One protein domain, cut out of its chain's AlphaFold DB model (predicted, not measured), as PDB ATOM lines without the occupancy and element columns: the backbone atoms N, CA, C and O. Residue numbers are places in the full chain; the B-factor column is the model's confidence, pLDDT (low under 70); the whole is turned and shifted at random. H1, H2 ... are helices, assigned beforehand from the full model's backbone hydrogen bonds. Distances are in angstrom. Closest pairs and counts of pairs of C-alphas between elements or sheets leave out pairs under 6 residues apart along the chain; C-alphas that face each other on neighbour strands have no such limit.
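What this domain is: This is residues 2 to 128 and 165 to 221 of the 221 residues of an uncharacterized protein of Cajanus cajan (UniProt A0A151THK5). The model is a long, thin rod of helices: H1 and H5 run side by side along nearly its whole length, while H2 and H3 are staggered along H1, H2 packing on residues 24 to 46 of H1 and H3 on residues 11 to 28 of H1. These four make an up-and-down bundle, each helix running against the one before it in the chain, and the short H4 sits near one end, between H2 and H5. The printed part has 184 residues with five named helices, H1 to H5 in order, and no named strand; the class is all helix. The whole is loose, with a radius of gyration of the C-alphas of 22.1 A, and spans 74 by 25 by 19 A.

Where its parts are: Find C-alpha 2 at (77.215, 5.721, -66.847); from there H1, the longest helix, runs through residues 2 to 48 over 69.8 A to C-alpha 48 at (31.992, -15.017, -17.938). H5 takes residues 177 to 220 and 64.5 A, ending at C-alpha 220, (78.735, -6.416, -51.445). H2 covers residues 52 to 86 and 51.4 A, H3 residues 97 to 125 and 42.0 A, and H4 residues 165 to 173.

How they stand to each other: Start from H1. It touches H5 at a shallow tilt of 21 degrees, opposite ways, and the closest C-alphas are those of Ser 18 and Arg 212, 6.4 A apart. With residues 24 to 46 alone H1 touches H2, its hairpin partner, at a shallow tilt of 7 degrees, opposite ways; look at the C-alphas of Leu 42 and Ile 58, the closest, 6.8 A apart. With residues 11 to 28 alone it touches H3, the same way at 25 degrees, closest at the C-alphas of Ser 18 and Ile 110, 6.7 A. H2 and H3 form a hairpin, in which residues 69 to 84 of H2 touch H3, closest at the C-alphas of Lys 70 and Thr 125, 4.8 A. H4 and H5 form another, with the C-alphas of Ser 166 and Ala 183 closest, 5.3 A. H4 also touches H2, closest at the C-alphas of Glu 56 and Gln 171, 6.3 A. H3 and H5 are near each other, while H2 and H5 are apart. Every O i to N i+4 pair is within hydrogen-bond range in H4 and H5; in H1 it is 41 of 43, in H2 30 of 31 and in H3 24 of 25.

The domain as a whole: The C-alphas farthest apart, those of Ile 2 and Gly 51, are 74.9 A apart. Residues 129 to 164 are not printed, and C-alphas 128 and 165 stand 7.3 A apart across this cut. Of the links that are printed whole, H1 to H2 and H4 to H5 are tight and H2 to H3 is short. The mean pLDDT of the printed part is 88.9; look for values under 70 at residues 2 to 6, 93 to 95, 127 to 128 and 221.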
ATOM      1  N   ILE A   2      78.689   5.628 -66.995       42.47
ATOM      2  CA  ILE A   2      77.215   5.721 -66.847       42.47
ATOM      3  C   ILE A   2      76.550   4.358 -66.528       42.47
ATOM      4  O   ILE A   2      75.532   4.317 -65.843       42.47
ATOM      5  N   SER A   3      77.152   3.242 -66.955       51.66
ATOM      6  CA  SER A   3      76.627   1.878 -66.775       51.66
ATOM      7  C   SER A   3      76.625   1.365 -65.328       51.66
ATOM      8  O   SER A   3      75.730   0.606 -64.967       51.66
ATOM      9  N   ASN A   4      77.567   1.798 -64.479       59.69
ATOM     10  CA  ASN A   4      77.601   1.380 -63.067       59.69
ATOM     11  C   ASN A   4      76.531   2.096 -62.234       59.69
ATOM     12  O   ASN A   4      75.856   1.481 -61.415       59.69
ATOM     13  N   HIS A   5      76.307   3.383 -62.508       63.47
ATOM     14  CA  HIS A   5      75.429   4.216 -61.689       63.47
ATOM     15  C   HIS A   5      73.937   3.858 -61.835       63.47
ATOM     16  O   HIS A   5      73.163   3.965 -60.886       63.47
ATOM     17  N   GLN A   6      73.515   3.396 -63.019       65.56
ATOM     18  CA  GLN A   6      72.137   2.936 -63.246       65.56
ATOM     19  C   GLN A   6      71.849   1.592 -62.559       65.56
ATOM     20  O   GLN A   6      70.757   1.408 -62.022       65.56
ATOM     21  N   GLY A   7      72.832   0.686 -62.529       72.38
ATOM     22  CA  GLY A   7      72.746  -0.579 -61.799       72.38
ATOM     23  C   GLY A   7      72.658  -0.383 -60.287       72.38
ATOM     24  O   GLY A   7      71.767  -0.937 -59.646       72.38
ATOM     25  N   GLU A   8      73.528   0.470 -59.740       78.19
ATOM     26  CA  GLU A   8      73.522   0.854 -58.322       78.19
ATOM     27  C   GLU A   8      72.172   1.447 -57.906       78.19
ATOM     28  O   GLU A   8      71.570   0.987 -56.937       78.19
ATOM     29  N   LYS A   9      71.637   2.393 -58.688       82.81
ATOM     30  CA  LYS A   9      70.337   3.023 -58.416       82.81
ATOM     31  C   LYS A   9      69.174   2.026 -58.437       82.81
ATOM     32  O   LYS A   9      68.252   2.129 -57.629       82.81
ATOM     33  N   CYS A  10      69.191   1.070 -59.365       85.25
ATOM     34  CA  CYS A  10      68.155   0.042 -59.436       85.25
ATOM     35  C   CYS A  10      68.200  -0.898 -58.229       85.25
ATOM     36  O   CYS A  10      67.155  -1.264 -57.688       85.25
ATOM     37  N   MET A  11      69.401  -1.266 -57.790       85.00
ATOM     38  CA  MET A  11      69.571  -2.123 -56.627       85.00
ATOM     39  C   MET A  11      69.242  -1.397 -55.316       85.00
ATOM     40  O   MET A  11      68.609  -1.978 -54.436       85.00
ATOM     41  N   GLU A  12      69.581  -0.112 -55.203       88.50
ATOM     42  CA  GLU A  12      69.166   0.734 -54.084       88.50
ATOM     43  C   GLU A  12      67.635   0.805 -53.981       88.50
ATOM     44  O   GLU A  12      67.085   0.624 -52.895       88.50
ATOM     45  N   GLU A  13      66.926   0.960 -55.108       90.56
ATOM     46  CA  GLU A  13      65.458   0.910 -55.138       90.56
ATOM     47  C   GLU A  13      64.912  -0.448 -54.661       90.56
ATOM     48  O   GLU A  13      63.938  -0.491 -53.909       90.56
ATOM     49  N   LEU A  14      65.531  -1.566 -55.064       90.81
ATOM     50  CA  LEU A  14      65.151  -2.902 -54.590       90.81
ATOM     51  C   LEU A  14      65.360  -3.052 -53.081       90.81
ATOM     52  O   LEU A  14      64.491  -3.583 -52.382       90.81
ATOM     53  N   LEU A  15      66.493  -2.580 -52.562       91.75
ATOM     54  CA  LEU A  15      66.784  -2.626 -51.136       91.75
ATOM     55  C   LEU A  15      65.824  -1.751 -50.337       91.75
ATOM     56  O   LEU A  15      65.288  -2.233 -49.339       91.75
ATOM     57  N   ASP A  16      65.577  -0.519 -50.766       92.38
ATOM     58  CA  ASP A  16      64.605   0.386 -50.151       92.38
ATOM     59  C   ASP A  16      63.189  -0.212 -50.188       92.38
ATOM     60  O   ASP A  16      62.515  -0.289 -49.158       92.38
ATOM     61  N   GLY A  17      62.774  -0.762 -51.334       93.38
ATOM     62  CA  GLY A  17      61.512  -1.484 -51.467       93.38
ATOM     63  C   GLY A  17      61.404  -2.665 -50.500       93.38
ATOM     64  O   GLY A  17      60.382  -2.840 -49.837       93.38
ATOM     65  N   SER A  18      62.481  -3.443 -50.355       93.75
ATOM     66  CA  SER A  18      62.514  -4.581 -49.431       93.75
ATOM     67  C   SER A  18      62.460  -4.170 -47.950       93.75
ATOM     68  O   SER A  18      61.859  -4.894 -47.159       93.75
ATOM     69  N   VAL A  19      63.027  -3.016 -47.553       94.38
ATOM     70  CA  VAL A  19      62.857  -2.480 -46.182       94.38
ATOM     71  C   VAL A  19      61.404  -2.115 -45.953       94.38
ATOM     72  O   VAL A  19      60.783  -2.598 -45.014       94.38
ATOM     73  N   ARG A  20      60.839  -1.294 -46.840       93.94
ATOM     74  CA  ARG A  20      59.487  -0.758 -46.658       93.94
ATOM     75  C   ARG A  20      58.442  -1.868 -46.574       93.94
ATOM     76  O   ARG A  20      57.513  -1.771 -45.777       93.94
ATOM     77  N   ILE A  21      58.591  -2.939 -47.360       94.06
ATOM     78  CA  ILE A  21      57.668  -4.077 -47.284       94.06
ATOM     79  C   ILE A  21      57.863  -4.911 -46.008       94.06
ATOM     80  O   ILE A  21      56.881  -5.409 -45.455       94.06
ATOM     81  N   LEU A  22      59.095  -5.019 -45.493       95.38
ATOM     82  CA  LEU A  22      59.369  -5.623 -44.186       95.38
ATOM     83  C   LEU A  22      58.743  -4.806 -43.050       95.38
ATOM     84  O   LEU A  22      58.143  -5.402 -42.156       95.38
ATOM     85  N   ASP A  23      58.808  -3.476 -43.113       94.94
ATOM     86  CA  ASP A  23      58.167  -2.591 -42.134       94.94
ATOM     87  C   ASP A  23      56.644  -2.782 -42.136       94.94
ATOM     88  O   ASP A  23      56.027  -2.961 -41.084       94.94
ATOM     89  N   VAL A  24      56.025  -2.826 -43.324       94.31
ATOM     90  CA  VAL A  24      54.591  -3.130 -43.466       94.31
ATOM     91  C   VAL A  24      54.260  -4.505 -42.891       94.31
ATOM     92  O   VAL A  24      53.253  -4.648 -42.192       94.31
ATOM     93  N   CYS A  25      55.092  -5.516 -43.151       95.25
ATOM     94  CA  CYS A  25      54.911  -6.851 -42.591       95.25
ATOM     95  C   CYS A  25      54.980  -6.842 -41.061       95.25
ATOM     96  O   CYS A  25      54.111  -7.431 -40.418       95.25
ATOM     97  N   GLY A  26      55.958  -6.139 -40.482       95.38
ATOM     98  CA  GLY A  26      56.095  -5.961 -39.037       95.38
ATOM     99  C   GLY A  26      54.843  -5.339 -38.423       95.38
ATOM    100  O   GLY A  26      54.211  -5.949 -37.565       95.38
ATOM    101  N   ILE A  27      54.395  -4.201 -38.961       94.94
ATOM    102  CA  ILE A  27      53.177  -3.521 -38.490       94.94
ATOM    103  C   ILE A  27      51.937  -4.417 -38.641       94.94
ATOM    104  O   ILE A  27      51.044  -4.409 -37.788       94.94
ATOM    105  N   THR A  28      51.857  -5.198 -39.722       94.19
ATOM    106  CA  THR A  28      50.743  -6.130 -39.954       94.19
ATOM    107  C   THR A  28      50.747  -7.270 -38.932       94.19
ATOM    108  O   THR A  28      49.683  -7.606 -38.415       94.19
ATOM    109  N   ARG A  29      51.919  -7.823 -38.588       95.19
ATOM    110  CA  ARG A  29      52.078  -8.844 -37.534       95.19
ATOM    111  C   ARG A  29      51.670  -8.303 -36.166       95.19
ATOM    112  O   ARG A  29      50.849  -8.928 -35.503       95.19
ATOM    113  N   ASP A  30      52.139  -7.114 -35.798       94.81
ATOM    114  CA  ASP A  30      51.767  -6.470 -34.529       94.81
ATOM    115  C   ASP A  30      50.264  -6.178 -34.456       94.81
ATOM    116  O   ASP A  30      49.629  -6.316 -33.408       94.81
ATOM    117  N   THR A  31      49.669  -5.784 -35.585       93.31
ATOM    118  CA  THR A  31      48.220  -5.590 -35.683       93.31
ATOM    119  C   THR A  31      47.484  -6.913 -35.491       93.31
ATOM    120  O   THR A  31      46.492  -6.941 -34.770       93.31
ATOM    121  N   MET A  32      47.959  -8.005 -36.096       94.06
ATOM    122  CA  MET A  32      47.328  -9.320 -35.969       94.06
ATOM    123  C   MET A  32      47.389  -9.852 -34.533       94.06
ATOM    124  O   MET A  32      46.371 -10.319 -34.021       94.06
ATOM    125  N   LEU A  33      48.519  -9.653 -33.849       95.06
ATOM    126  CA  LEU A  33      48.670  -9.969 -32.428       95.06
ATOM    127  C   LEU A  33      47.631  -9.220 -31.576       95.06
ATOM    128  O   LEU A  33      46.918  -9.824 -30.778       95.06
ATOM    129  N   GLN A  34      47.471  -7.910 -31.800       95.25
ATOM    130  CA  GLN A  34      46.464  -7.117 -31.086       95.25
ATOM    131  C   GLN A  34      45.037  -7.614 -31.354       95.25
ATOM    132  O   GLN A  34      44.195  -7.580 -30.454       95.25
ATOM    133  N   ILE A  35      44.738  -8.060 -32.580       94.19
ATOM    134  CA  ILE A  35      43.433  -8.646 -32.921       94.19
ATOM    135  C   ILE A  35      43.215  -9.928 -32.132       94.19
ATOM    136  O   ILE A  35      42.172 -10.058 -31.497       94.19
ATOM    137  N   LYS A  36      44.199 -10.827 -32.116       96.44
ATOM    138  CA  LYS A  36      44.141 -12.076 -31.357       96.44
ATOM    139  C   LYS A  36      43.830 -11.836 -29.884       96.44
ATOM    140  O   LYS A  36      42.863 -12.388 -29.368       96.44
ATOM    141  N   GLU A  37      44.592 -10.962 -29.234       97.19
ATOM    142  CA  GLU A  37      44.413 -10.633 -27.815       97.19
ATOM    143  C   GLU A  37      43.014 -10.063 -27.530       97.19
ATOM    144  O   GLU A  37      42.357 -10.448 -26.560       97.19
ATOM    145  N   ASN A  38      42.520  -9.169 -28.393       96.94
ATOM    146  CA  ASN A  38      41.195  -8.569 -28.227       96.94
ATOM    147  C   ASN A  38      40.064  -9.571 -28.477       96.94
ATOM    148  O   ASN A  38      39.074  -9.553 -27.745       96.94
ATOM    149  N   VAL A  39      40.200 -10.452 -29.471       96.88
ATOM    150  CA  VAL A  39      39.221 -11.508 -29.760       96.88
ATOM    151  C   VAL A  39      39.167 -12.515 -28.612       96.88
ATOM    152  O   VAL A  39      38.079 -12.792 -28.111       96.88
ATOM    153  N   GLN A  40      40.313 -12.965 -28.100       97.12
ATOM    154  CA  GLN A  40      40.375 -13.873 -26.948       97.12
ATOM    155  C   GLN A  40      39.805 -13.236 -25.674       97.12
ATOM    156  O   GLN A  40      39.105 -13.893 -24.891       97.12
ATOM    157  N   SER A  41      40.073 -11.943 -25.461       97.12
ATOM    158  CA  SER A  41      39.507 -11.171 -24.352       97.12
ATOM    159  C   SER A  41      37.985 -11.062 -24.466       97.12
ATOM    160  O   SER A  41      37.274 -11.382 -23.508       97.12
ATOM    161  N   LEU A  42      37.472 -10.717 -25.653       97.31
ATOM    162  CA  LEU A  42      36.040 -10.689 -25.959       97.31
ATOM    163  C   LEU A  42      35.395 -12.056 -25.705       97.31
ATOM    164  O   LEU A  42      34.399 -12.147 -24.983       97.31
ATOM    165  N   HIS A  43      35.981 -13.121 -26.248       96.50
ATOM    166  CA  HIS A  43      35.479 -14.483 -26.119       96.50
ATOM    167  C   HIS A  43      35.415 -14.913 -24.643       96.50
ATOM    168  O   HIS A  43      34.393 -15.405 -24.154       96.50
ATOM    169  N   SER A  44      36.474 -14.625 -23.887       96.12
ATOM    170  CA  SER A  44      36.547 -14.896 -22.451       96.12
ATOM    171  C   SER A  44      35.558 -14.066 -21.631       96.12
ATOM    172  O   SER A  44      35.036 -14.553 -20.625       96.12
ATOM    173  N   ALA A  45      35.310 -12.814 -22.018       95.38
ATOM    174  CA  ALA A  45      34.369 -11.931 -21.342       95.38
ATOM    175  C   ALA A  45      32.916 -12.365 -21.582       95.38
ATOM    176  O   ALA A  45      32.144 -12.458 -20.627       95.38
ATOM    177  N   LEU A  46      32.562 -12.719 -22.822       94.19
ATOM    178  CA  LEU A  46      31.236 -13.237 -23.172       94.19
ATOM    179  C   LEU A  46      30.910 -14.547 -22.446       94.19
ATOM    180  O   LEU A  46      29.767 -14.735 -22.017       94.19
ATOM    181  N   ARG A  47      31.913 -15.411 -22.232       91.94
ATOM    182  CA  ARG A  47      31.770 -16.652 -21.452       91.94
ATOM    183  C   ARG A  47      31.480 -16.389 -19.968       91.94
ATOM    184  O   ARG A  47      30.732 -17.137 -19.352       91.94
ATOM    185  N   ARG A  48      32.061 -15.333 -19.385       92.31
ATOM    186  CA  ARG A  48      31.992 -15.017 -17.938       92.31
ATOM    187  C   ARG A  48      30.934 -13.975 -17.554       92.31
ATOM    188  O   ARG A  48      30.873 -13.565 -16.395       92.31
ATOM    189  N   ARG A  49      30.146 -13.498 -18.515       88.94
ATOM    190  CA  ARG A  49      29.191 -12.395 -18.337       88.94
ATOM    191  C   ARG A  49      28.138 -12.669 -17.250       88.94
ATOM    192  O   ARG A  49      27.755 -13.814 -17.020       88.94
ATOM    193  N   LYS A  50      27.615 -11.604 -16.631       82.00
ATOM    194  CA  LYS A  50      26.516 -11.654 -15.647       82.00
ATOM    195  C   LYS A  50      25.432 -10.644 -16.037       82.00
ATOM    196  O   LYS A  50      25.472  -9.499 -15.603       82.00
ATOM    197  N   GLY A  51      24.487 -11.072 -16.873       80.31
ATOM    198  CA  GLY A  51      23.364 -10.244 -17.337       80.31
ATOM    199  C   GLY A  51      23.702  -9.275 -18.479       80.31
ATOM    200  O   GLY A  51      24.859  -9.147 -18.888       80.31
ATOM    201  N   ASP A  52      22.682  -8.592 -18.998       81.19
ATOM    202  CA  ASP A  52      22.760  -7.859 -20.271       81.19
ATOM    203  C   ASP A  52      23.581  -6.562 -20.208       81.19
ATOM    204  O   ASP A  52      24.334  -6.273 -21.135       81.19
ATOM    205  N   SER A  53      23.564  -5.827 -19.091       80.81
ATOM    206  CA  SER A  53      24.396  -4.617 -18.931       80.81
ATOM    207  C   SER A  53      25.897  -4.914 -19.053       80.81
ATOM    208  O   SER A  53      26.676  -4.101 -19.553       80.81
ATOM    209  N   SER A  54      26.320  -6.117 -18.647       88.50
ATOM    210  CA  SER A  54      27.701  -6.563 -18.827       88.50
ATOM    211  C   SER A  54      28.040  -6.828 -20.298       88.50
ATOM    212  O   SER A  54      29.166  -6.559 -20.713       88.50
ATOM    213  N   ILE A  55      27.068  -7.282 -21.097       91.94
ATOM    214  CA  ILE A  55      27.216  -7.563 -22.532       91.94
ATOM    215  C   ILE A  55      27.364  -6.274 -23.321       91.94
ATOM    216  O   ILE A  55      28.269  -6.175 -24.146       91.94
ATOM    217  N   GLU A  56      26.524  -5.278 -23.044       92.56
ATOM    218  CA  GLU A  56      26.592  -3.979 -23.716       92.56
ATOM    219  C   GLU A  56      27.984  -3.353 -23.586       92.56
ATOM    220  O   GLU A  56      28.561  -2.907 -24.580       92.56
ATOM    221  N   ARG A  57      28.568  -3.394 -22.380       94.62
ATOM    222  CA  ARG A  57      29.936  -2.916 -22.133       94.62
ATOM    223  C   ARG A  57      30.976  -3.712 -22.927       94.62
ATOM    224  O   ARG A  57      31.816  -3.108 -23.590       94.62
ATOM    225  N   ILE A  58      30.908  -5.046 -22.888       95.38
ATOM    226  CA  ILE A  58      31.834  -5.936 -23.613       95.38
ATOM    227  C   ILE A  58      31.798  -5.648 -25.125       95.38
ATOM    228  O   ILE A  58      32.839  -5.507 -25.768       95.38
ATOM    229  N   ILE A  59      30.598  -5.510 -25.694       94.88
ATOM    230  CA  ILE A  59      30.402  -5.204 -27.116       94.88
ATOM    231  C   ILE A  59      30.924  -3.804 -27.451       94.88
ATOM    232  O   ILE A  59      31.557  -3.611 -28.492       94.88
ATOM    233  N   ALA A  60      30.692  -2.814 -26.585       94.88
ATOM    234  CA  ALA A  60      31.195  -1.458 -26.783       94.88
ATOM    235  C   ALA A  60      32.733  -1.405 -26.807       94.88
ATOM    236  O   ALA A  60      33.303  -0.738 -27.676       94.88
ATOM    237  N   GLU A  61      33.397  -2.140 -25.910       95.75
ATOM    238  CA  GLU A  61      34.860  -2.267 -25.853       95.75
ATOM    239  C   GLU A  61      35.421  -2.877 -27.147       95.75
ATOM    240  O   GLU A  61      36.292  -2.278 -27.786       95.75
ATOM    241  N   TYR A  62      34.857  -3.998 -27.610       95.75
ATOM    242  CA  TYR A  62      35.260  -4.604 -28.883       95.75
ATOM    243  C   TYR A  62      35.001  -3.685 -30.084       95.75
ATOM    244  O   TYR A  62      35.845  -3.545 -30.967       95.75
ATOM    245  N   ASN A  63      33.859  -2.995 -30.121       93.81
ATOM    246  CA  ASN A  63      33.534  -2.066 -31.202       93.81
ATOM    247  C   ASN A  63      34.513  -0.885 -31.269       93.81
ATOM    248  O   ASN A  63      34.830  -0.402 -32.362       93.81
ATOM    249  N   LEU A  64      34.995  -0.396 -30.122       94.81
ATOM    250  CA  LEU A  64      36.037   0.629 -30.072       94.81
ATOM    251  C   LEU A  64      37.355   0.097 -30.643       94.81
ATOM    252  O   LEU A  64      37.972   0.762 -31.483       94.81
ATOM    253  N   PHE A  65      37.747  -1.113 -30.237       95.06
ATOM    254  CA  PHE A  65      38.914  -1.804 -30.778       95.06
ATOM    255  C   PHE A  65      38.812  -1.990 -32.301       95.06
ATOM    256  O   PHE A  65      39.681  -1.509 -33.033       95.06
ATOM    257  N   SER A  66      37.721  -2.583 -32.797       93.06
ATOM    258  CA  SER A  66      37.502  -2.836 -34.229       93.06
ATOM    259  C   SER A  66      37.583  -1.542 -35.046       93.06
ATOM    260  O   SER A  66      38.272  -1.479 -36.067       93.06
ATOM    261  N   LYS A  67      36.983  -0.438 -34.571       92.81
ATOM    262  CA  LYS A  67      37.098   0.877 -35.232       92.81
ATOM    263  C   LYS A  67      38.548   1.360 -35.326       92.81
ATOM    264  O   LYS A  67      38.946   1.881 -36.373       92.81
ATOM    265  N   LYS A  68      39.335   1.208 -34.255       93.44
ATOM    266  CA  LYS A  68      40.756   1.591 -34.224       93.44
ATOM    267  C   LYS A  68      41.579   0.731 -35.185       93.44
ATOM    268  O   LYS A  68      42.308   1.283 -36.007       93.44
ATOM    269  N   MET A  69      41.400  -0.587 -35.138       94.00
ATOM    270  CA  MET A  69      42.022  -1.544 -36.057       94.00
ATOM    271  C   MET A  69      41.711  -1.190 -37.519       94.00
ATOM    272  O   MET A  69      42.629  -0.982 -38.310       94.00
ATOM    273  N   LYS A  70      40.431  -1.004 -37.874       93.31
ATOM    274  CA  LYS A  70      39.994  -0.621 -39.230       93.31
ATOM    275  C   LYS A  70      40.629   0.687 -39.699       93.31
ATOM    276  O   LYS A  70      41.001   0.815 -40.865       93.31
ATOM    277  N   LYS A  71      40.767   1.674 -38.807       92.25
ATOM    278  CA  LYS A  71      41.441   2.946 -39.111       92.25
ATOM    279  C   LYS A  71      42.925   2.736 -39.414       92.25
ATOM    280  O   LYS A  71      43.424   3.319 -40.373       92.25
ATOM    281  N   ASN A  72      43.616   1.924 -38.621       91.88
ATOM    282  CA  ASN A  72      45.034   1.631 -38.822       91.88
ATOM    283  C   ASN A  72      45.268   0.841 -40.115       91.88
ATOM    284  O   ASN A  72      46.111   1.239 -40.913       91.88
ATOM    285  N   ALA A  73      44.452  -0.181 -40.384       93.94
ATOM    286  CA  ALA A  73      44.524  -0.952 -41.621       93.94
ATOM    287  C   ALA A  73      44.333  -0.063 -42.864       93.94
ATOM    288  O   ALA A  73      45.117  -0.142 -43.805       93.94
ATOM    289  N   LYS A  74      43.373   0.877 -42.841       94.56
ATOM    290  CA  LYS A  74      43.192   1.863 -43.926       94.56
ATOM    291  C   LYS A  74      44.425   2.738 -44.153       94.56
ATOM    292  O   LYS A  74      44.765   3.001 -45.300       94.56
ATOM    293  N   LYS A  75      45.091   3.192 -43.084       92.88
ATOM    294  CA  LYS A  75      46.337   3.965 -43.211       92.88
ATOM    295  C   LYS A  75      47.423   3.138 -43.895       92.88
ATOM    296  O   LYS A  75      48.056   3.639 -44.815       92.88
ATOM    297  N   LEU A  76      47.581   1.879 -43.486       92.75
ATOM    298  CA  LEU A  76      48.590   0.977 -44.038       92.75
ATOM    299  C   LEU A  76      48.325   0.658 -45.521       92.75
ATOM    300  O   LEU A  76      49.250   0.692 -46.325       92.75
ATOM    301  N   ILE A  77      47.057   0.473 -45.911       94.62
ATOM    302  CA  ILE A  77      46.650   0.353 -47.324       94.62
ATOM    303  C   ILE A  77      47.040   1.606 -48.118       94.62
ATOM    304  O   ILE A  77      47.567   1.492 -49.221       94.62
ATOM    305  N   THR A  78      46.800   2.805 -47.581       94.06
ATOM    306  CA  THR A  78      47.202   4.053 -48.249       94.06
ATOM    307  C   THR A  78      48.720   4.137 -48.415       94.06
ATOM    308  O   THR A  78      49.183   4.496 -49.496       94.06
ATOM    309  N   SER A  79      49.496   3.769 -47.392       92.19
ATOM    310  CA  SER A  79      50.962   3.716 -47.475       92.19
ATOM    311  C   SER A  79      51.445   2.721 -48.533       92.19
ATOM    312  O   SER A  79      52.323   3.061 -49.323       92.19
ATOM    313  N   LEU A  80      50.832   1.535 -48.614       92.81
ATOM    314  CA  LEU A  80      51.128   0.539 -49.650       92.81
ATOM    315  C   LEU A  80      50.833   1.062 -51.057       92.81
ATOM    316  O   LEU A  80      51.660   0.903 -51.946       92.81
ATOM    317  N   LYS A  81      49.702   1.745 -51.265       92.12
ATOM    318  CA  LYS A  81      49.379   2.366 -52.561       92.12
ATOM    319  C   LYS A  81      50.385   3.451 -52.947       92.12
ATOM    320  O   LYS A  81      50.795   3.546 -54.097       92.12
ATOM    321  N   GLN A  82      50.809   4.273 -51.986       91.00
ATOM    322  CA  GLN A  82      51.843   5.284 -52.229       91.00
ATOM    323  C   GLN A  82      53.191   4.646 -52.575       91.00
ATOM    324  O   GLN A  82      53.899   5.158 -53.440       91.00
ATOM    325  N   MET A  83      53.541   3.540 -51.919       90.25
ATOM    326  CA  MET A  83      54.731   2.765 -52.246       90.25
ATOM    327  C   MET A  83      54.651   2.209 -53.672       90.25
ATOM    328  O   MET A  83      55.578   2.423 -54.445       90.25
ATOM    329  N   GLU A  84      53.532   1.583 -54.035       87.50
ATOM    330  CA  GLU A  84      53.282   1.001 -55.359       87.50
ATOM    331  C   GLU A  84      53.446   2.033 -56.484       87.50
ATOM    332  O   GLU A  84      54.139   1.771 -57.458       87.50
ATOM    333  N   THR A  85      52.922   3.253 -56.316       86.88
ATOM    334  CA  THR A  85      53.071   4.322 -57.330       86.88
ATOM    335  C   THR A  85      54.509   4.802 -57.550       86.88
ATOM    336  O   THR A  85      54.796   5.418 -58.573       86.88
ATOM    337  N   LYS A  86      55.406   4.579 -56.581       84.44
ATOM    338  CA  LYS A  86      56.800   5.054 -56.615       84.44
ATOM    339  C   LYS A  86      57.802   3.941 -56.915       84.44
ATOM    340  O   LYS A  86      58.957   4.244 -57.194       84.44
ATOM    341  N   PHE A  87      57.381   2.686 -56.800       86.56
ATOM    342  CA  PHE A  87      58.225   1.510 -56.954       86.56
ATOM    343  C   PHE A  87      58.159   0.988 -58.392       86.56
ATOM    344  O   PHE A  87      57.106   1.021 -59.020       86.56
ATOM    345  N   GLY A  88      59.271   0.484 -58.924       77.81
ATOM    346  CA  GLY A  88      59.338   0.017 -60.312       77.81
ATOM    347  C   GLY A  88      59.804   1.069 -61.318       77.81
ATOM    348  O   GLY A  88      59.848   0.764 -62.506       77.81
ATOM    349  N   VAL A  89      60.129   2.292 -60.885       79.62
ATOM    350  CA  VAL A  89      60.340   3.428 -61.803       79.62
ATOM    351  C   VAL A  89      61.735   3.406 -62.431       79.62
ATOM    352  O   VAL A  89      61.909   3.899 -63.547       79.62
ATOM    353  N   SER A  90      62.745   2.850 -61.752       79.88
ATOM    354  CA  SER A  90      64.092   2.813 -62.329       79.88
ATOM    355  C   SER A  90      64.245   1.696 -63.364       79.88
ATOM    356  O   SER A  90      63.867   0.542 -63.156       79.88
ATOM    357  N   THR A  91      64.814   2.054 -64.514       71.94
ATOM    358  CA  THR A  91      65.080   1.122 -65.611       71.94
ATOM    359  C   THR A  91      66.495   0.575 -65.499       71.94
ATOM    360  O   THR A  91      67.448   1.334 -65.320       71.94
ATOM    361  N   LEU A  92      66.637  -0.739 -65.659       71.12
ATOM    362  CA  LEU A  92      67.933  -1.382 -65.827       71.12
ATOM    363  C   LEU A  92      68.290  -1.362 -67.321       71.12
ATOM    364  O   LEU A  92      67.747  -2.144 -68.098       71.12
ATOM    365  N   LEU A  93      69.144  -0.429 -67.745       61.78
ATOM    366  CA  LEU A  93      69.612  -0.326 -69.133       61.78
ATOM    367  C   LEU A  93      71.046  -0.864 -69.248       61.78
ATOM    368  O   LEU A  93      71.910  -0.508 -68.452       61.78
ATOM    369  N   ASN A  94      71.298  -1.681 -70.277       60.31
ATOM    370  CA  ASN A  94      72.629  -2.160 -70.686       60.31
ATOM    371  C   ASN A  94      73.395  -3.033 -69.661       60.31
ATOM    372  O   ASN A  94      74.618  -2.926 -69.564       60.31
ATOM    373  N   GLN A  95      72.705  -3.909 -68.921       64.88
ATOM    374  CA  GLN A  95      73.324  -4.918 -68.045       64.88
ATOM    375  C   GLN A  95      73.125  -6.353 -68.550       64.88
ATOM    376  O   GLN A  95      72.299  -6.602 -69.426       64.88
ATOM    377  N   ASP A  96      73.900  -7.282 -67.978       76.19
ATOM    378  CA  ASP A  96      73.823  -8.725 -68.218       76.19
ATOM    379  C   ASP A  96      72.369  -9.240 -68.174       76.19
ATOM    380  O   ASP A  96      71.594  -8.905 -67.272       76.19
ATOM    381  N   GLN A  97      72.002 -10.068 -69.156       81.56
ATOM    382  CA  GLN A  97      70.652 -10.612 -69.313       81.56
ATOM    383  C   GLN A  97      70.168 -11.383 -68.067       81.56
ATOM    384  O   GLN A  97      68.981 -11.334 -67.738       81.56
ATOM    385  N   GLN A  98      71.067 -12.079 -67.362       80.12
ATOM    386  CA  GLN A  98      70.774 -12.793 -66.116       80.12
ATOM    387  C   GLN A  98      70.484 -11.821 -64.971       80.12
ATOM    388  O   GLN A  98      69.503 -12.000 -64.248       80.12
ATOM    389  N   LEU A  99      71.286 -10.762 -64.831       80.75
ATOM    390  CA  LEU A  99      71.072  -9.737 -63.805       80.75
ATOM    391  C   LEU A  99      69.751  -8.991 -64.035       80.75
ATOM    392  O   LEU A  99      68.977  -8.797 -63.099       80.75
ATOM    393  N   ALA A 100      69.444  -8.658 -65.290       82.69
ATOM    394  CA  ALA A 100      68.169  -8.057 -65.668       82.69
ATOM    395  C   ALA A 100      66.971  -8.964 -65.347       82.69
ATOM    396  O   ALA A 100      65.967  -8.502 -64.792       82.69
ATOM    397  N   ALA A 101      67.078 -10.263 -65.643       85.44
ATOM    398  CA  ALA A 101      66.045 -11.236 -65.310       85.44
ATOM    399  C   ALA A 101      65.835 -11.350 -63.791       85.44
ATOM    400  O   ALA A 101      64.692 -11.341 -63.332       85.44
ATOM    401  N   LEU A 102      66.920 -11.394 -63.016       84.06
ATOM    402  CA  LEU A 102      66.873 -11.466 -61.560       84.06
ATOM    403  C   LEU A 102      66.230 -10.217 -60.942       84.06
ATOM    404  O   LEU A 102      65.314 -10.339 -60.130       84.06
ATOM    405  N   VAL A 103      66.655  -9.019 -61.359       85.25
ATOM    406  CA  VAL A 103      66.078  -7.739 -60.914       85.25
ATOM    407  C   VAL A 103      64.573  -7.704 -61.169       85.25
ATOM    408  O   VAL A 103      63.808  -7.316 -60.285       85.25
ATOM    409  N   ARG A 104      64.126  -8.149 -62.349       87.88
ATOM    410  CA  ARG A 104      62.698  -8.233 -62.677       87.88
ATOM    411  C   ARG A 104      61.945  -9.146 -61.708       87.88
ATOM    412  O   ARG A 104      60.945  -8.714 -61.142       87.88
ATOM    413  N   VAL A 105      62.450 -10.357 -61.465       89.25
ATOM    414  CA  VAL A 105      61.830 -11.308 -60.524       89.25
ATOM    415  C   VAL A 105      61.752 -10.718 -59.114       89.25
ATOM    416  O   VAL A 105      60.730 -10.827 -58.445       89.25
ATOM    417  N   LEU A 106      62.801 -10.037 -58.652       89.12
ATOM    418  CA  LEU A 106      62.819  -9.404 -57.330       89.12
ATOM    419  C   LEU A 106      61.791  -8.273 -57.206       89.12
ATOM    420  O   LEU A 106      61.123  -8.162 -56.175       89.12
ATOM    421  N   ARG A 107      61.615  -7.464 -58.260       90.62
ATOM    422  CA  ARG A 107      60.551  -6.450 -58.315       90.62
ATOM    423  C   ARG A 107      59.174  -7.095 -58.230       90.62
ATOM    424  O   ARG A 107      58.360  -6.652 -57.425       90.62
ATOM    425  N   GLU A 108      58.934  -8.146 -59.008       90.06
ATOM    426  CA  GLU A 108      57.675  -8.896 -58.980       90.06
ATOM    427  C   GLU A 108      57.403  -9.472 -57.588       90.06
ATOM    428  O   GLU A 108      56.292  -9.351 -57.086       90.06
ATOM    429  N   VAL A 109      58.418 -10.018 -56.907       90.75
ATOM    430  CA  VAL A 109      58.285 -10.505 -55.526       90.75
ATOM    431  C   VAL A 109      57.871  -9.387 -54.574       90.75
ATOM    432  O   VAL A 109      56.967  -9.589 -53.761       90.75
ATOM    433  N   ILE A 110      58.489  -8.208 -54.659       91.88
ATOM    434  CA  ILE A 110      58.118  -7.070 -53.809       91.88
ATOM    435  C   ILE A 110      56.671  -6.639 -54.098       91.88
ATOM    436  O   ILE A 110      55.892  -6.493 -53.157       91.88
ATOM    437  N   VAL A 111      56.282  -6.519 -55.371       91.88
ATOM    438  CA  VAL A 111      54.911  -6.164 -55.784       91.88
ATOM    439  C   VAL A 111      53.893  -7.208 -55.314       91.88
ATOM    440  O   VAL A 111      52.880  -6.843 -54.722       91.88
ATOM    441  N   MET A 112      54.178  -8.502 -55.473       90.81
ATOM    442  CA  MET A 112      53.313  -9.578 -54.972       90.81
ATOM    443  C   MET A 112      53.111  -9.479 -53.459       90.81
ATOM    444  O   MET A 112      51.988  -9.619 -52.979       90.81
ATOM    445  N   ASN A 113      54.171  -9.189 -52.697       92.88
ATOM    446  CA  ASN A 113      54.041  -8.959 -51.259       92.88
ATOM    447  C   ASN A 113      53.162  -7.735 -50.967       92.88
ATOM    448  O   ASN A 113      52.304  -7.821 -50.089       92.88
ATOM    449  N   MET A 114      53.299  -6.630 -51.716       92.31
ATOM    450  CA  MET A 114      52.401  -5.476 -51.565       92.31
ATOM    451  C   MET A 114      50.940  -5.880 -51.753       92.31
ATOM    452  O   MET A 114      50.117  -5.555 -50.898       92.31
ATOM    453  N   SER A 115      50.620  -6.624 -52.815       92.12
ATOM    454  CA  SER A 115      49.259  -7.096 -53.077       92.12
ATOM    455  C   SER A 115      48.744  -8.015 -51.966       92.12
ATOM    456  O   SER A 115      47.622  -7.829 -51.504       92.12
ATOM    457  N   ILE A 116      49.569  -8.945 -51.468       91.88
ATOM    458  CA  ILE A 116      49.211  -9.820 -50.337       91.88
ATOM    459  C   ILE A 116      48.840  -8.985 -49.108       91.88
ATOM    460  O   ILE A 116      47.779  -9.195 -48.515       91.88
ATOM    461  N   PHE A 117      49.675  -8.009 -48.738       94.44
ATOM    462  CA  PHE A 117      49.384  -7.142 -47.597       94.44
ATOM    463  C   PHE A 117      48.153  -6.271 -47.842       94.44
ATOM    464  O   PHE A 117      47.321  -6.145 -46.948       94.44
ATOM    465  N   GLN A 118      47.977  -5.714 -49.043       93.12
ATOM    466  CA  GLN A 118      46.775  -4.954 -49.396       93.12
ATOM    467  C   GLN A 118      45.507  -5.804 -49.230       93.12
ATOM    468  O   GLN A 118      44.553  -5.336 -48.609       93.12
ATOM    469  N   SER A 119      45.499  -7.045 -49.725       90.94
ATOM    470  CA  SER A 119      44.371  -7.972 -49.589       90.94
ATOM    471  C   SER A 119      44.092  -8.323 -48.126       90.94
ATOM    472  O   SER A 119      42.943  -8.256 -47.684       90.94
ATOM    473  N   LEU A 120      45.134  -8.627 -47.351       91.75
ATOM    474  CA  LEU A 120      45.001  -8.952 -45.934       91.75
ATOM    475  C   LEU A 120      44.485  -7.763 -45.110       91.75
ATOM    476  O   LEU A 120      43.619  -7.906 -44.253       91.75
ATOM    477  N   LEU A 121      44.974  -6.557 -45.377       91.75
ATOM    478  CA  LEU A 121      44.486  -5.360 -44.699       91.75
ATOM    479  C   LEU A 121      43.066  -5.014 -45.154       91.75
ATOM    480  O   LEU A 121      42.253  -4.581 -44.339       91.75
ATOM    481  N   ALA A 122      42.737  -5.222 -46.432       89.69
ATOM    482  CA  ALA A 122      41.393  -5.002 -46.952       89.69
ATOM    483  C   ALA A 122      40.370  -5.880 -46.220       89.69
ATOM    484  O   ALA A 122      39.325  -5.357 -45.822       89.69
ATOM    485  N   PHE A 123      40.715  -7.144 -45.944       86.00
ATOM    486  CA  PHE A 123      39.928  -8.059 -45.111       86.00
ATOM    487  C   PHE A 123      39.579  -7.454 -43.737       86.00
ATOM    488  O   PHE A 123      38.441  -7.569 -43.285       86.00
ATOM    489  N   LEU A 124      40.497  -6.716 -43.105       87.12
ATOM    490  CA  LEU A 124      40.229  -6.047 -41.826       87.12
ATOM    491  C   LEU A 124      39.297  -4.842 -41.971       87.12
ATOM    492  O   LEU A 124      38.540  -4.522 -41.060       87.12
ATOM    493  N   THR A 125      39.368  -4.133 -43.098       85.12
ATOM    494  CA  THR A 125      38.677  -2.846 -43.285       85.12
ATOM    495  C   THR A 125      37.230  -2.950 -43.728       85.12
ATOM    496  O   THR A 125      36.562  -1.908 -43.807       85.12
ATOM    497  N   VAL A 126      36.742  -4.156 -44.028       73.94
ATOM    498  CA  VAL A 126      35.415  -4.298 -44.612       73.94
ATOM    499  C   VAL A 126      34.364  -3.731 -43.639       73.94
ATOM    500  O   VAL A 126      34.380  -4.045 -42.440       73.94
ATOM    501  N   PRO A 127      33.488  -2.817 -44.099       62.72
ATOM    502  CA  PRO A 127      32.464  -2.244 -43.239       62.72
ATOM    503  C   PRO A 127      31.533  -3.339 -42.716       62.72
ATOM    504  O   PRO A 127      31.176  -4.248 -43.465       62.72
ATOM    505  N   ALA A 128      31.105  -3.218 -41.459       55.50
ATOM    506  CA  ALA A 128      29.939  -3.956 -40.991       55.50
ATOM    507  C   ALA A 128      28.745  -3.568 -41.876       55.50
ATOM    508  O   ALA A 128      28.578  -2.375 -42.183       55.50
ATOM    509  N   ALA A 165      28.334  -8.942 -36.755       92.62
ATOM    510  CA  ALA A 165      26.907  -9.170 -36.952       92.62
ATOM    511  C   ALA A 165      26.273  -9.860 -35.735       92.62
ATOM    512  O   ALA A 165      25.254  -9.392 -35.226       92.62
ATOM    513  N   SER A 166      26.910 -10.916 -35.215       94.19
ATOM    514  CA  SER A 166      26.424 -11.622 -34.022       94.19
ATOM    515  C   SER A 166      26.391 -10.719 -32.781       94.19
ATOM    516  O   SER A 166      25.404 -10.713 -32.047       94.19
ATOM    517  N   LEU A 167      27.412  -9.872 -32.588       94.50
ATOM    518  CA  LEU A 167      27.441  -8.896 -31.496       94.50
ATOM    519  C   LEU A 167      26.360  -7.825 -31.674       94.50
ATOM    520  O   LEU A 167      25.681  -7.473 -30.715       94.50
ATOM    521  N   SER A 168      26.152  -7.336 -32.898       92.00
ATOM    522  CA  SER A 168      25.087  -6.363 -33.178       92.00
ATOM    523  C   SER A 168      23.709  -6.929 -32.825       92.00
ATOM    524  O   SER A 168      22.901  -6.233 -32.219       92.00
ATOM    525  N   HIS A 169      23.476  -8.209 -33.127       90.75
ATOM    526  CA  HIS A 169      22.239  -8.911 -32.800       90.75
ATOM    527  C   HIS A 169      22.043  -9.095 -31.285       90.75
ATOM    528  O   HIS A 169      20.940  -8.896 -30.773       90.75
ATOM    529  N   LEU A 170      23.116  -9.420 -30.550       91.94
ATOM    530  CA  LEU A 170      23.100  -9.454 -29.081       91.94
ATOM    531  C   LEU A 170      22.764  -8.082 -28.482       91.94
ATOM    532  O   LEU A 170      22.068  -8.010 -27.474       91.94
ATOM    533  N   GLN A 171      23.243  -7.005 -29.105       89.25
ATOM    534  CA  GLN A 171      23.011  -5.642 -28.642       89.25
ATOM    535  C   GLN A 171      21.588  -5.144 -28.941       89.25
ATOM    536  O   GLN A 171      21.017  -4.428 -28.125       89.25
ATOM    537  N   SER A 172      21.014  -5.481 -30.100       88.25
ATOM    538  CA  SER A 172      19.694  -4.977 -30.504       88.25
ATOM    539  C   SER A 172      18.527  -5.783 -29.946       88.25
ATOM    540  O   SER A 172      17.464  -5.223 -29.696       88.25
ATOM    541  N   GLU A 173      18.699  -7.093 -29.787       87.62
ATOM    542  CA  GLU A 173      17.608  -8.006 -29.439       87.62
ATOM    543  C   GLU A 173      17.829  -8.755 -28.118       87.62
ATOM    544  O   GLU A 173      17.124  -9.727 -27.833       87.62
ATOM    545  N   GLY A 174      18.836  -8.346 -27.344       85.62
ATOM    546  CA  GLY A 174      19.209  -8.973 -26.083       85.62
ATOM    547  C   GLY A 174      19.872 -10.344 -26.237       85.62
ATOM    548  O   GLY A 174      19.950 -10.937 -27.323       85.62
ATOM    549  N   SER A 175      20.366 -10.862 -25.112       88.00
ATOM    550  CA  SER A 175      21.064 -12.142 -25.075       88.00
ATOM    551  C   SER A 175      20.128 -13.306 -24.751       88.00
ATOM    552  O   SER A 175      19.256 -13.228 -23.891       88.00
ATOM    553  N   ASN A 176      20.312 -14.427 -25.447       90.75
ATOM    554  CA  ASN A 176      19.718 -15.712 -25.088       90.75
ATOM    555  C   ASN A 176      20.705 -16.839 -25.423       90.75
ATOM    556  O   ASN A 176      21.749 -16.592 -26.030       90.75
ATOM    557  N   VAL A 177      20.385 -18.072 -25.024       90.56
ATOM    558  CA  VAL A 177      21.284 -19.228 -25.188       90.56
ATOM    559  C   VAL A 177      21.686 -19.432 -26.651       90.56
ATOM    560  O   VAL A 177      22.874 -19.544 -26.939       90.56
ATOM    561  N   ALA A 178      20.729 -19.392 -27.581       93.81
ATOM    562  CA  ALA A 178      20.991 -19.618 -29.001       93.81
ATOM    563  C   ALA A 178      21.873 -18.518 -29.621       93.81
ATOM    564  O   ALA A 178      22.876 -18.817 -30.259       93.81
ATOM    565  N   LYS A 179      21.559 -17.236 -29.388       92.62
ATOM    566  CA  LYS A 179      22.339 -16.099 -29.922       92.62
ATOM    567  C   LYS A 179      23.770 -16.092 -29.385       92.62
ATOM    568  O   LYS A 179      24.707 -15.732 -30.089       92.62
ATOM    569  N   MET A 180      23.932 -16.491 -28.128       93.50
ATOM    570  CA  MET A 180      25.236 -16.585 -27.480       93.50
ATOM    571  C   MET A 180      26.061 -17.735 -28.036       93.50
ATOM    572  O   MET A 180      27.247 -17.546 -28.283       93.50
ATOM    573  N   GLN A 181      25.430 -18.885 -28.277       94.19
ATOM    574  CA  GLN A 181      26.069 -20.016 -28.939       94.19
ATOM    575  C   GLN A 181      26.576 -19.621 -30.333       94.19
ATOM    576  O   GLN A 181      27.747 -19.826 -30.635       94.19
ATOM    577  N   VAL A 182      25.748 -18.928 -31.121       94.88
ATOM    578  CA  VAL A 182      26.159 -18.393 -32.429       94.88
ATOM    579  C   VAL A 182      27.353 -17.442 -32.297       94.88
ATOM    580  O   VAL A 182      28.315 -17.564 -33.047       94.88
ATOM    581  N   ALA A 183      27.333 -16.502 -31.344       95.06
ATOM    582  CA  ALA A 183      28.456 -15.585 -31.139       95.06
ATOM    583  C   ALA A 183      29.759 -16.319 -30.764       95.06
ATOM    584  O   ALA A 183      30.827 -15.941 -31.243       95.06
ATOM    585  N   HIS A 184      29.676 -17.380 -29.954       95.69
ATOM    586  CA  HIS A 184      30.819 -18.228 -29.613       95.69
ATOM    587  C   HIS A 184      31.386 -18.959 -30.836       95.69
ATOM    588  O   HIS A 184      32.588 -18.888 -31.070       95.69
ATOM    589  N   GLU A 185      30.535 -19.571 -31.660       96.12
ATOM    590  CA  GLU A 185      30.955 -20.251 -32.896       96.12
ATOM    591  C   GLU A 185      31.638 -19.290 -33.878       96.12
ATOM    592  O   GLU A 185      32.651 -19.626 -34.493       96.12
ATOM    593  N   ARG A 186      31.125 -18.057 -34.012       96.50
ATOM    594  CA  ARG A 186      31.760 -17.044 -34.872       96.50
ATOM    595  C   ARG A 186      33.107 -16.582 -34.328       96.50
ATOM    596  O   ARG A 186      34.011 -16.317 -35.119       96.50
ATOM    597  N   LEU A 187      33.250 -16.486 -33.007       96.75
ATOM    598  CA  LEU A 187      34.519 -16.133 -32.371       96.75
ATOM    599  C   LEU A 187      35.564 -17.230 -32.543       96.75
ATOM    600  O   LEU A 187      36.688 -16.911 -32.907       96.75
ATOM    601  N   GLU A 188      35.189 -18.495 -32.369       96.88
ATOM    602  CA  GLU A 188      36.087 -19.632 -32.592       96.88
ATOM    603  C   GLU A 188      36.560 -19.698 -34.053       96.88
ATOM    604  O   GLU A 188      37.751 -19.848 -34.326       96.88
ATOM    605  N   ALA A 189      35.651 -19.486 -35.012       96.00
ATOM    606  CA  ALA A 189      36.018 -19.395 -36.424       96.00
ATOM    607  C   ALA A 189      37.020 -18.255 -36.691       96.00
ATOM    608  O   ALA A 189      37.999 -18.443 -37.415       96.00
ATOM    609  N   LEU A 190      36.806 -17.083 -36.080       95.06
ATOM    610  CA  LEU A 190      37.720 -15.949 -36.199       95.06
ATOM    611  C   LEU A 190      39.084 -16.228 -35.546       95.06
ATOM    612  O   LEU A 190      40.106 -15.871 -36.127       95.06
ATOM    613  N   GLU A 191      39.123 -16.874 -34.381       96.75
ATOM    614  CA  GLU A 191      40.364 -17.274 -33.699       96.75
ATOM    615  C   GLU A 191      41.207 -18.211 -34.579       96.75
ATOM    616  O   GLU A 191      42.394 -17.950 -34.785       96.75
ATOM    617  N   ASN A 192      40.582 -19.222 -35.192       95.19
ATOM    618  CA  ASN A 192      41.243 -20.150 -36.118       95.19
ATOM    619  C   ASN A 192      41.778 -19.444 -37.379       95.19
ATOM    620  O   ASN A 192      42.884 -19.730 -37.858       95.19
ATOM    621  N   ALA A 193      41.006 -18.497 -37.923       94.19
ATOM    622  CA  ALA A 193      41.426 -17.697 -39.069       94.19
ATOM    623  C   ALA A 193      42.634 -16.810 -38.724       94.19
ATOM    624  O   ALA A 193      43.599 -16.756 -39.488       94.19
ATOM    625  N   ILE A 194      42.617 -16.158 -37.556       94.69
ATOM    626  CA  ILE A 194      43.728 -15.332 -37.065       94.69
ATOM    627  C   ILE A 194      44.995 -16.170 -36.909       94.69
ATOM    628  O   ILE A 194      46.042 -15.765 -37.407       94.69
ATOM    629  N   GLU A 195      44.912 -17.345 -36.284       95.25
ATOM    630  CA  GLU A 195      46.070 -18.228 -36.107       95.25
ATOM    631  C   GLU A 195      46.683 -18.645 -37.453       95.25
ATOM    632  O   GLU A 195      47.901 -18.579 -37.648       95.25
ATOM    633  N   SER A 196      45.840 -19.005 -38.422       94.12
ATOM    634  CA  SER A 196      46.288 -19.349 -39.775       94.12
ATOM    635  C   SER A 196      47.004 -18.176 -40.454       94.12
ATOM    636  O   SER A 196      48.056 -18.353 -41.079       94.12
ATOM    637  N   ILE A 197      46.469 -16.962 -40.298       93.25
ATOM    638  CA  ILE A 197      47.060 -15.735 -40.838       93.25
ATOM    639  C   ILE A 197      48.390 -15.405 -40.147       93.25
ATOM    640  O   ILE A 197      49.354 -15.083 -40.840       93.25
ATOM    641  N   GLU A 198      48.481 -15.498 -38.818       94.94
ATOM    642  CA  GLU A 198      49.722 -15.264 -38.065       94.94
ATOM    643  C   GLU A 198      50.839 -16.207 -38.521       94.94
ATOM    644  O   GLU A 198      51.953 -15.763 -38.812       94.94
ATOM    645  N   ASN A 199      50.525 -17.496 -38.668       94.25
ATOM    646  CA  ASN A 199      51.465 -18.503 -39.154       94.25
ATOM    647  C   ASN A 199      51.937 -18.199 -40.587       94.25
ATOM    648  O   ASN A 199      53.133 -18.286 -40.896       94.25
ATOM    649  N   GLY A 200      51.011 -17.793 -41.462       94.38
ATOM    650  CA  GLY A 200      51.324 -17.354 -42.821       94.38
ATOM    651  C   GLY A 200      52.236 -16.123 -42.845       94.38
ATOM    652  O   GLY A 200      53.267 -16.130 -43.523       94.38
ATOM    653  N   LEU A 201      51.902 -15.092 -42.064       94.62
ATOM    654  CA  LEU A 201      52.673 -13.852 -41.941       94.62
ATOM    655  C   LEU A 201      54.089 -14.102 -41.435       94.62
ATOM    656  O   LEU A 201      55.044 -13.557 -41.980       94.62
ATOM    657  N   GLU A 202      54.237 -14.950 -40.425       95.50
ATOM    658  CA  GLU A 202      55.531 -15.338 -39.882       95.50
ATOM    659  C   GLU A 202      56.388 -16.055 -40.943       95.50
ATOM    660  O   GLU A 202      57.578 -15.770 -41.117       95.50
ATOM    661  N   SER A 203      55.779 -16.945 -41.731       94.62
ATOM    662  CA  SER A 203      56.465 -17.599 -42.845       94.62
ATOM    663  C   SER A 203      56.893 -16.612 -43.940       94.62
ATOM    664  O   SER A 203      57.985 -16.754 -44.497       94.62
ATOM    665  N   VAL A 204      56.051 -15.629 -44.269       93.19
ATOM    666  CA  VAL A 204      56.357 -14.582 -45.258       93.19
ATOM    667  C   VAL A 204      57.467 -13.663 -44.746       93.19
ATOM    668  O   VAL A 204      58.438 -13.431 -45.466       93.19
ATOM    669  N   PHE A 205      57.401 -13.231 -43.483       95.25
ATOM    670  CA  PHE A 205      58.419 -12.406 -42.830       95.25
ATOM    671  C   PHE A 205      59.809 -13.042 -42.918       95.25
ATOM    672  O   PHE A 205      60.742 -12.434 -43.446       95.25
ATOM    673  N   ARG A 206      59.939 -14.309 -42.500       95.94
ATOM    674  CA  ARG A 206      61.217 -15.036 -42.573       95.94
ATOM    675  C   ARG A 206      61.766 -15.127 -43.995       95.94
ATOM    676  O   ARG A 206      62.979 -15.039 -44.186       95.94
ATOM    677  N   ARG A 207      60.900 -15.316 -44.994       93.56
ATOM    678  CA  ARG A 207      61.308 -15.360 -46.407       93.56
ATOM    679  C   ARG A 207      61.783 -13.993 -46.892       93.56
ATOM    680  O   ARG A 207      62.839 -13.933 -47.506       93.56
ATOM    681  N   MET A 208      61.085 -12.908 -46.560       93.75
ATOM    682  CA  MET A 208      61.506 -11.550 -46.931       93.75
ATOM    683  C   MET A 208      62.852 -11.164 -46.311       93.75
ATOM    684  O   MET A 208      63.700 -10.612 -47.008       93.75
ATOM    685  N   VAL A 209      63.089 -11.510 -45.039       95.56
ATOM    686  CA  VAL A 209      64.389 -11.285 -44.380       95.56
ATOM    687  C   VAL A 209      65.509 -12.025 -45.117       95.56
ATOM    688  O   VAL A 209      66.548 -11.434 -45.409       95.56
ATOM    689  N   LYS A 210      65.289 -13.297 -45.482       93.44
ATOM    690  CA  LYS A 210      66.259 -14.082 -46.263       93.44
ATOM    691  C   LYS A 210      66.506 -13.482 -47.647       93.44
ATOM    692  O   LYS A 210      67.662 -13.341 -48.034       93.44
ATOM    693  N   SER A 211      65.450 -13.092 -48.366       90.44
ATOM    694  CA  SER A 211      65.576 -12.448 -49.678       90.44
ATOM    695  C   SER A 211      66.376 -11.149 -49.585       90.44
ATOM    696  O   SER A 211      67.284 -10.939 -50.381       90.44
ATOM    697  N   ARG A 212      66.114 -10.314 -48.573       91.69
ATOM    698  CA  ARG A 212      66.884  -9.088 -48.322       91.69
ATOM    699  C   ARG A 212      68.356  -9.374 -48.026       91.69
ATOM    700  O   ARG A 212      69.214  -8.684 -48.560       91.69
ATOM    701  N   ALA A 213      68.656 -10.372 -47.195       92.38
ATOM    702  CA  ALA A 213      70.040 -10.757 -46.914       92.38
ATOM    703  C   ALA A 213      70.772 -11.198 -48.194       92.38
ATOM    704  O   ALA A 213      71.908 -10.795 -48.420       92.38
ATOM    705  N   CYS A 214      70.099 -11.953 -49.069       88.06
ATOM    706  CA  CYS A 214      70.654 -12.338 -50.367       88.06
ATOM    707  C   CYS A 214      70.914 -11.114 -51.260       88.06
ATOM    708  O   CYS A 214      71.991 -11.012 -51.835       88.06
ATOM    709  N   LEU A 215      69.973 -10.162 -51.322       86.00
ATOM    710  CA  LEU A 215      70.141  -8.904 -52.063       86.00
ATOM    711  C   LEU A 215      71.334  -8.081 -51.569       86.00
ATOM    712  O   LEU A 215      72.111  -7.582 -52.375       86.00
ATOM    713  N   LEU A 216      71.489  -7.949 -50.250       88.19
ATOM    714  CA  LEU A 216      72.620  -7.239 -49.652       88.19
ATOM    715  C   LEU A 216      73.946  -7.919 -50.002       88.19
ATOM    716  O   LEU A 216      74.872  -7.242 -50.432       88.19
ATOM    717  N   ASN A 217      74.007  -9.249 -49.899       86.12
ATOM    718  CA  ASN A 217      75.209 -10.007 -50.246       86.12
ATOM    719  C   ASN A 217      75.615  -9.811 -51.714       86.12
ATOM    720  O   ASN A 217      76.803  -9.717 -52.007       86.12
ATOM    721  N   MET A 218      74.637  -9.707 -52.620       77.69
ATOM    722  CA  MET A 218      74.875  -9.427 -54.038       77.69
ATOM    723  C   MET A 218      75.391  -8.013 -54.316       77.69
ATOM    724  O   MET A 218      76.045  -7.813 -55.328       77.69
ATOM    725  N   MET A 219      75.083  -7.031 -53.464       72.62
ATOM    726  CA  MET A 219      75.648  -5.679 -53.581       72.62
ATOM    727  C   MET A 219      77.071  -5.572 -53.051       72.62
ATOM    728  O   MET A 219      77.796  -4.656 -53.426       72.62
ATOM    729  N   THR A 220      77.430  -6.442 -52.111       76.25
ATOM    730  CA  THR A 220      78.735  -6.416 -51.445       76.25
ATOM    731  C   THR A 220      79.792  -7.291 -52.124       76.25
ATOM    732  O   THR A 220      80.948  -7.226 -51.711       76.25
ATOM    733  N   GLN A 221      79.404  -8.122 -53.102       56.97
ATOM    734  CA  GLN A 221      80.300  -8.921 -53.956       56.97
ATOM    735  C   GLN A 221      80.647  -8.168 -55.237       56.97
ATOM    736  O   GLN A 221      81.819  -8.282 -55.657       56.97
TER     737      GLN A 221